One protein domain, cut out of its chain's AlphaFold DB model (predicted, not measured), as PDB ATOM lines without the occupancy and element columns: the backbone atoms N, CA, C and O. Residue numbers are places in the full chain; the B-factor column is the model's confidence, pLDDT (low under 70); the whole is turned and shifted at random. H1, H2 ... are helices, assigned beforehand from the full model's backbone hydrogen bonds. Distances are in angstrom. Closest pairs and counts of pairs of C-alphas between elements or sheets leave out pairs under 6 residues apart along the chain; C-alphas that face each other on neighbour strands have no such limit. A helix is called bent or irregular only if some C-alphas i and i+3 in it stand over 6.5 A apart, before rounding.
ATOM      1  N   PHE A  93     -34.640   6.764 -13.969       79.69
ATOM      2  CA  PHE A  93     -34.724   8.200 -13.661       79.69
ATOM      3  C   PHE A  93     -35.348   9.017 -14.802       79.69
ATOM      4  O   PHE A  93     -36.108   9.947 -14.543       79.69
ATOM      5  N   TYR A  94     -35.071   8.639 -16.054       83.38
ATOM      6  CA  TYR A  94     -35.652   9.283 -17.234       83.38
ATOM      7  C   TYR A  94     -37.175   9.145 -17.297       83.38
ATOM      8  O   TYR A  94     -37.840  10.070 -17.753       83.38
ATOM      9  N   ASP A  95     -37.740   8.060 -16.761       85.81
ATOM     10  CA  ASP A  95     -39.191   7.861 -16.730       85.81
ATOM     11  C   ASP A  95     -39.867   8.936 -15.871       85.81
ATOM     12  O   ASP A  95     -40.907   9.463 -16.251       85.81
ATOM     13  N   GLY A  96     -39.222   9.365 -14.779       86.50
ATOM     14  CA  GLY A  96     -39.691  10.494 -13.973       86.50
ATOM     15  C   GLY A  96     -39.710  11.814 -14.751       86.50
ATOM     16  O   GLY A  96     -40.664  12.581 -14.629       86.50
ATOM     17  N   ARG A  97     -38.704  12.060 -15.606       85.12
ATOM     18  CA  ARG A  97     -38.687  13.230 -16.506       85.12
ATOM     19  C   ARG A  97     -39.863  13.172 -17.483       85.12
ATOM     20  O   ARG A  97     -40.550  14.177 -17.651       85.12
ATOM     21  N   HIS A  98     -40.127  12.003 -18.072       86.56
ATOM     22  CA  HIS A  98     -41.279  11.791 -18.950       86.56
ATOM     23  C   HIS A  98     -42.605  12.048 -18.227       86.56
ATOM     24  O   HIS A  98     -43.450  12.766 -18.755       86.56
ATOM     25  N   THR A  99     -42.773  11.533 -17.005       89.12
ATOM     26  CA  THR A  99     -43.978  11.770 -16.198       89.12
ATOM     27  C   THR A  99     -44.184  13.257 -15.923       89.12
ATOM     28  O   THR A  99     -45.272  13.765 -16.164       89.12
ATOM     29  N   VAL A 100     -43.144  13.977 -15.488       89.81
ATOM     30  CA  VAL A 100     -43.242  15.418 -15.202       89.81
ATOM     31  C   VAL A 100     -43.634  16.212 -16.448       89.81
ATOM     32  O   VAL A 100     -44.530  17.050 -16.364       89.81
ATOM     33  N   ILE A 101     -43.012  15.943 -17.601       88.31
ATOM     34  CA  ILE A 101     -43.342  16.641 -18.854       88.31
ATOM     35  C   ILE A 101     -44.799  16.379 -19.246       88.31
ATOM     36  O   ILE A 101     -45.542  17.332 -19.480       88.31
ATOM     37  N   THR A 102     -45.221  15.113 -19.260       88.12
ATOM     38  CA  THR A 102     -46.600  14.732 -19.583       88.12
ATOM     39  C   THR A 102     -47.595  15.415 -18.645       88.12
ATOM     40  O   THR A 102     -48.535  16.048 -19.116       88.12
ATOM     41  N   THR A 103     -47.361  15.387 -17.330       89.38
ATOM     42  CA  THR A 103     -48.255  16.016 -16.346       89.38
ATOM     43  C   THR A 103     -48.319  17.539 -16.493       89.38
ATOM     44  O   THR A 103     -49.382  18.128 -16.315       89.38
ATOM     45  N   LEU A 104     -47.203  18.208 -16.807       88.94
ATOM     46  CA  LEU A 104     -47.199  19.657 -17.041       88.94
ATOM     47  C   LEU A 104     -47.973  20.028 -18.310       88.94
ATOM     48  O   LEU A 104     -48.712  21.013 -18.311       88.94
ATOM     49  N   GLN A 105     -47.855  19.225 -19.366       87.00
ATOM     50  CA  GLN A 105     -48.604  19.446 -20.601       87.00
ATOM     51  C   GLN A 105     -50.092  19.130 -20.462       87.00
ATOM     52  O   GLN A 105     -50.913  19.867 -21.000       87.00
ATOM     53  N   GLU A 106     -50.466  18.098 -19.704       86.12
ATOM     54  CA  GLU A 106     -51.870  17.815 -19.371       86.12
ATOM     55  C   GLU A 106     -52.514  18.962 -18.582       86.12
ATOM     56  O   GLU A 106     -53.698  19.245 -18.754       86.12
ATOM     57  N   LYS A 107     -51.729  19.672 -17.764       86.88
ATOM     58  CA  LYS A 107     -52.154  20.894 -17.064       86.88
ATOM     59  C   LYS A 107     -52.173  22.146 -17.952       86.88
ATOM     60  O   LYS A 107     -52.532  23.214 -17.467       86.88
ATOM     61  N   GLY A 108     -51.783  22.039 -19.223       83.88
ATOM     62  CA  GLY A 108     -51.791  23.150 -20.176       83.88
ATOM     63  C   GLY A 108     -50.655  24.161 -19.993       83.88
ATOM     64  O   GLY A 108     -50.761  25.285 -20.478       83.88
ATOM     65  N   VAL A 109     -49.569  23.796 -19.302       86.25
ATOM     66  CA  VAL A 109     -48.392  24.669 -19.172       86.25
ATOM     67  C   VAL A 109     -47.734  24.833 -20.550       86.25
ATOM     68  O   VAL A 109     -47.533  23.835 -21.248       86.25
ATOM     69  N   PRO A 110     -47.386  26.060 -20.977       84.00
ATOM     70  CA  PRO A 110     -46.804  26.274 -22.295       84.00
ATOM     71  C   PRO A 110     -45.402  25.657 -22.399       84.00
ATOM     72  O   PRO A 110     -44.616  25.687 -21.451       84.00
ATOM     73  N   ASP A 111     -45.069  25.126 -23.580       81.69
ATOM     74  CA  ASP A 111     -43.864  24.312 -23.791       81.69
ATOM     75  C   ASP A 111     -42.566  25.022 -23.397       81.69
ATOM     76  O   ASP A 111     -41.677  24.389 -22.840       81.69
ATOM     77  N   TRP A 112     -42.453  26.329 -23.636       81.12
ATOM     78  CA  TRP A 112     -41.252  27.098 -23.293       81.12
ATOM     79  C   TRP A 112     -40.988  27.126 -21.776       81.12
ATOM     80  O   TRP A 112     -39.835  27.065 -21.356       81.12
ATOM     81  N   VAL A 113     -42.041  27.134 -20.946       87.44
ATOM     82  CA  VAL A 113     -41.920  27.041 -19.478       87.44
ATOM     83  C   VAL A 113     -41.460  25.645 -19.078       87.44
ATOM     84  O   VAL A 113     -40.579  25.492 -18.234       87.44
ATOM     85  N   ILE A 114     -42.022  24.612 -19.710       86.06
ATOM     86  CA  ILE A 114     -41.639  23.219 -19.452       86.06
ATOM     87  C   ILE A 114     -40.174  22.989 -19.848       86.06
ATOM     88  O   ILE A 114     -39.423  22.370 -19.098       86.06
ATOM     89  N   GLN A 115     -39.746  23.528 -20.989       83.62
ATOM     90  CA  GLN A 115     -38.365  23.461 -21.469       83.62
ATOM     91  C   GLN A 115     -37.392  24.173 -20.524       83.62
ATOM     92  O   GLN A 115     -36.332  23.624 -20.225       83.62
ATOM     93  N   ALA A 116     -37.761  25.354 -20.014       85.56
ATOM     94  CA  ALA A 116     -36.962  26.079 -19.030       85.56
ATOM     95  C   ALA A 116     -36.824  25.295 -17.713       85.56
ATOM     96  O   ALA A 116     -35.732  25.205 -17.158       85.56
ATOM     97  N   GLN A 117     -37.908  24.667 -17.246       86.44
ATOM     98  CA  GLN A 117     -37.919  23.901 -15.996       86.44
ATOM     99  C   GLN A 117     -37.154  22.574 -16.090       86.44
ATOM    100  O   GLN A 117     -36.517  22.144 -15.129       86.44
ATOM    101  N   VAL A 118     -37.256  21.884 -17.227       81.81
ATOM    102  CA  VAL A 118     -36.714  20.529 -17.419       81.81
ATOM    103  C   VAL A 118     -35.297  20.550 -18.031       81.81
ATOM    104  O   VAL A 118     -34.663  19.496 -18.157       81.81
ATOM    105  N   GLY A 119     -34.784  21.747 -18.351       77.12
ATOM    106  CA  GLY A 119     -33.474  22.013 -18.958       77.12
ATOM    107  C   GLY A 119     -33.440  21.667 -20.449       77.12
ATOM    108  O   GLY A 119     -34.104  20.713 -20.833       77.12
ATOM    109  N   HIS A 120     -32.676  22.428 -21.255       63.97
ATOM    110  CA  HIS A 120     -32.568  22.411 -22.735       63.97
ATOM    111  C   HIS A 120     -33.142  21.171 -23.450       63.97
ATOM    112  O   HIS A 120     -32.402  20.356 -23.995       63.97
ATOM    113  N   VAL A 121     -34.469  21.034 -23.474       63.81
ATOM    114  CA  VAL A 121     -35.151  20.051 -24.312       63.81
ATOM    115  C   VAL A 121     -35.199  20.686 -25.690       63.81
ATOM    116  O   VAL A 121     -35.842  21.726 -25.862       63.81
ATOM    117  N   SER A 122     -34.496  20.112 -26.663       65.50
ATOM    118  CA  SER A 122     -34.608  20.590 -28.040       65.50
ATOM    119  C   SER A 122     -36.061  20.444 -28.513       65.50
ATOM    120  O   SER A 122     -36.815  19.596 -28.027       65.50
ATOM    121  N   ALA A 123     -36.484  21.244 -29.494       67.25
ATOM    122  CA  ALA A 123     -37.826  21.103 -30.068       67.25
ATOM    123  C   ALA A 123     -38.096  19.671 -30.586       67.25
ATOM    124  O   ALA A 123     -39.245  19.235 -30.658       67.25
ATOM    125  N   GLU A 124     -37.038  18.922 -30.904       69.38
ATOM    126  CA  GLU A 124     -37.095  17.539 -31.365       69.38
ATOM    127  C   GLU A 124     -37.371  16.544 -30.244       69.38
ATOM    128  O   GLU A 124     -38.207  15.657 -30.405       69.38
ATOM    129  N   GLU A 125     -36.753  16.740 -29.083       72.38
ATOM    130  CA  GLU A 125     -37.007  15.939 -27.884       72.38
ATOM    131  C   GLU A 125     -38.428  16.146 -27.327       72.38
ATOM    132  O   GLU A 125     -38.946  15.289 -26.611       72.38
ATOM    133  N   ALA A 126     -39.089  17.254 -27.686       71.56
ATOM    134  CA  ALA A 126     -40.485  17.531 -27.343       71.56
ATOM    135  C   ALA A 126     -41.509  16.858 -28.288       71.56
ATOM    136  O   ALA A 126     -42.694  16.771 -27.948       71.56
ATOM    137  N   LYS A 127     -41.085  16.352 -29.460       74.88
ATOM    138  CA  LYS A 127     -41.962  15.701 -30.461       74.88
ATOM    139  C   LYS A 127     -42.790  14.531 -29.901       74.88
ATOM    140  O   LYS A 127     -43.982  14.477 -30.233       74.88
ATOM    141  N   PRO A 128     -42.253  13.636 -29.039       76.75
ATOM    142  CA  PRO A 128     -43.013  12.515 -28.483       76.75
ATOM    143  C   PRO A 128     -44.285  12.943 -27.746       76.75
ATOM    144  O   PRO A 128     -45.264  12.203 -27.740       76.75
ATOM    145  N   TYR A 129     -44.321  14.157 -27.193       76.25
ATOM    146  CA  TYR A 129     -45.452  14.642 -26.405       76.25
ATOM    147  C   TYR A 129     -46.476  15.483 -27.185       76.25
ATOM    148  O   TYR A 129     -47.484  15.929 -26.642       76.25
ATOM    149  N   SER A 130     -46.265  15.670 -28.489       75.31
ATOM    150  CA  SER A 130     -47.174  16.417 -29.374       75.31
ATOM    151  C   SER A 130     -48.626  15.915 -29.351       75.31
ATOM    152  O   SER A 130     -49.556  16.693 -29.558       75.31
ATOM    153  N   HIS A 131     -48.843  14.633 -29.061       80.19
ATOM    154  CA  HIS A 131     -50.174  14.035 -28.974       80.19
ATOM    155  C   HIS A 131     -51.001  14.570 -27.790       80.19
ATOM    156  O   HIS A 131     -52.223  14.658 -27.900       80.19
ATOM    157  N   ILE A 132     -50.362  14.990 -26.694       79.94
ATOM    158  CA  ILE A 132     -51.046  15.608 -25.546       79.94
ATOM    159  C   ILE A 132     -51.603  16.978 -25.954       79.94
ATOM    160  O   ILE A 132     -52.737  17.315 -25.615       79.94
ATOM    161  N   ARG A 133     -50.869  17.719 -26.800       72.06
ATOM    162  CA  ARG A 133     -51.318  19.006 -27.361       72.06
ATOM    163  C   ARG A 133     -52.567  18.864 -28.223       72.06
ATOM    164  O   ARG A 133     -53.417  19.747 -28.194       72.06
ATOM    165  N   ARG A 134     -52.702  17.761 -28.971       77.56
ATOM    166  CA  ARG A 134     -53.895  17.514 -29.801       77.56
ATOM    167  C   ARG A 134     -55.163  17.473 -28.955       77.56
ATOM    168  O   ARG A 134     -56.118  18.149 -29.298       77.56
ATOM    169  N   LYS A 135     -55.131  16.803 -27.798       76.62
ATOM    170  CA  LYS A 135     -56.281  16.768 -26.880       76.62
ATOM    171  C   LYS A 135     -56.680  18.164 -26.392       76.62
ATOM    172  O   LYS A 135     -57.864  18.480 -26.370       76.62
ATOM    173  N   ALA A 136     -55.705  18.999 -26.028       74.81
ATOM    174  CA  ALA A 136     -55.967  20.377 -25.614       74.81
ATOM    175  C   ALA A 136     -56.537  21.225 -26.770       74.81
ATOM    176  O   ALA A 136     -57.495  21.970 -26.578       74.81
ATOM    177  N   LEU A 137     -55.999  21.070 -27.985       76.06
ATOM    178  CA  LEU A 137     -56.504  21.740 -29.186       76.06
ATOM    179  C   LEU A 137     -57.936  21.312 -29.531       76.06
ATOM    180  O   LEU A 137     -58.755  22.166 -29.857       76.06
ATOM    181  N   ASP A 138     -58.260  20.024 -29.409       81.62
ATOM    182  CA  ASP A 138     -59.604  19.494 -29.666       81.62
ATOM    183  C   ASP A 138     -60.636  20.055 -28.674       81.62
ATOM    184  O   ASP A 138     -61.756  20.400 -29.060       81.62
ATOM    185  N   GLN A 139     -60.256  20.206 -27.399       79.06
ATOM    186  CA  GLN A 139     -61.097  20.842 -26.379       79.06
ATOM    187  C   GLN A 139     -61.364  22.315 -26.702       79.06
ATOM    188  O   GLN A 139     -62.511  22.761 -26.645       79.06
ATOM    189  N   VAL A 140     -60.331  23.065 -27.094       78.69
ATOM    190  CA  VAL A 140     -60.487  24.463 -27.524       78.69
ATOM    191  C   VAL A 140     -61.349  24.550 -28.782       78.69
ATOM    192  O   VAL A 140     -62.249  25.383 -28.845       78.69
ATOM    193  N   ALA A 141     -61.145  23.664 -29.759       83.06
ATOM    194  CA  ALA A 141     -61.945  23.616 -30.977       83.06
ATOM    195  C   ALA A 141     -63.427  23.332 -30.687       83.06
ATOM    196  O   ALA A 141     -64.293  23.894 -31.354       83.06
ATOM    197  N   LEU A 142     -63.733  22.499 -29.683       83.25
ATOM    198  CA  LEU A 142     -65.103  22.254 -29.229       83.25
ATOM    199  C   LEU A 142     -65.742  23.516 -28.635       83.25
ATOM    200  O   LEU A 142     -66.889  23.808 -28.963       83.25
ATOM    201  N   LEU A 143     -65.003  24.267 -27.812       80.69
ATOM    202  CA  LEU A 143     -65.457  25.542 -27.240       80.69
ATOM    203  C   LEU A 143     -65.646  26.626 -28.309       80.69
ATOM    204  O   LEU A 143     -66.546  27.453 -28.198       80.69
ATOM    205  N   LEU A 144     -64.811  26.611 -29.352       82.62
ATOM    206  CA  LEU A 144     -64.873  27.564 -30.456       82.62
ATOM    207  C   LEU A 144     -65.963  27.236 -31.488       82.62
ATOM    208  O   LEU A 144     -66.154  28.024 -32.418       82.62
TER     209      LEU A 144
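This is residues 93 to 144 of the 195 residues of the protein "Tyr recombinase domain-containing protein" of Acidobacteria bacterium (UniProt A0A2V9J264). The longest helix, H3, is packed by its first half on the last turns of H1, and from there it runs on the same way, so that residues 137 to 144 stick out as an arm; H2 folds back along H1 to make a short helical hairpin with it, and has no contact with H3. The arm makes much of the length: the C-alphas span 38 by 18 by 16 A, and without residues 137 to 144 the body of 44 residues spans 26 by 18 by 16 A. The printed part has 52 residues with three named helices, in the order H1, H2, H3, and no named strand; its class is all helix. It is only just compact, close to loose, with a radius of gyration of the C-alphas of 11.6 A.

H3, residues 127 to 143, touches H1, residues 93 to 106, with its residues 129 to 136 alone, and H1 meets this touch with residues 102 to 106 alone. Their closest C-alphas are those of Glu 106 and Ile 132, 6.6 A apart. H1 and H3 run the same way at a shallow tilt of 17 degrees, with their centres 16.7 A apart. On H1 there is a second touch, with H2, residues 111 to 118, where the closest C-alphas are those of Ile 101 and Ile 114, 6.8 A apart. H1 and H2 run opposite ways at a shallow tilt of 30 degrees and form a helical hairpin. H2 and H3 are apart. In H2 every O i to N i+4 pair is within hydrogen-bond range, against 9 of 10 in H1 and 9 of 13 in H3.

H3 measures 25.7 A from C-alpha 127 at (-41.962, 15.701, -30.461) to C-alpha 143 at (-65.457, 25.542, -27.240). H3 is irregular: C-alphas 128 and 131 are 7.3 A apart, and its line is a rough one. H1 measures 20.5 A and begins at C-alpha 93 at (-34.724, 8.200, -13.661). H2 is the shortest, 10.3 A from its first to its last C-alpha.

The two C-alphas farthest apart are those of Phe 93 and Leu 144, the first and last printed residues, at 39.6 A. The printed part has no cut. The link from H1 to H2, residues 107 to 110, is tight, and the link from H2 to H3, residues 119 to 126, is short. The mean pLDDT of the printed part is 80.6, and residues 120 to 124, in the link from H2 to H3, are under 70.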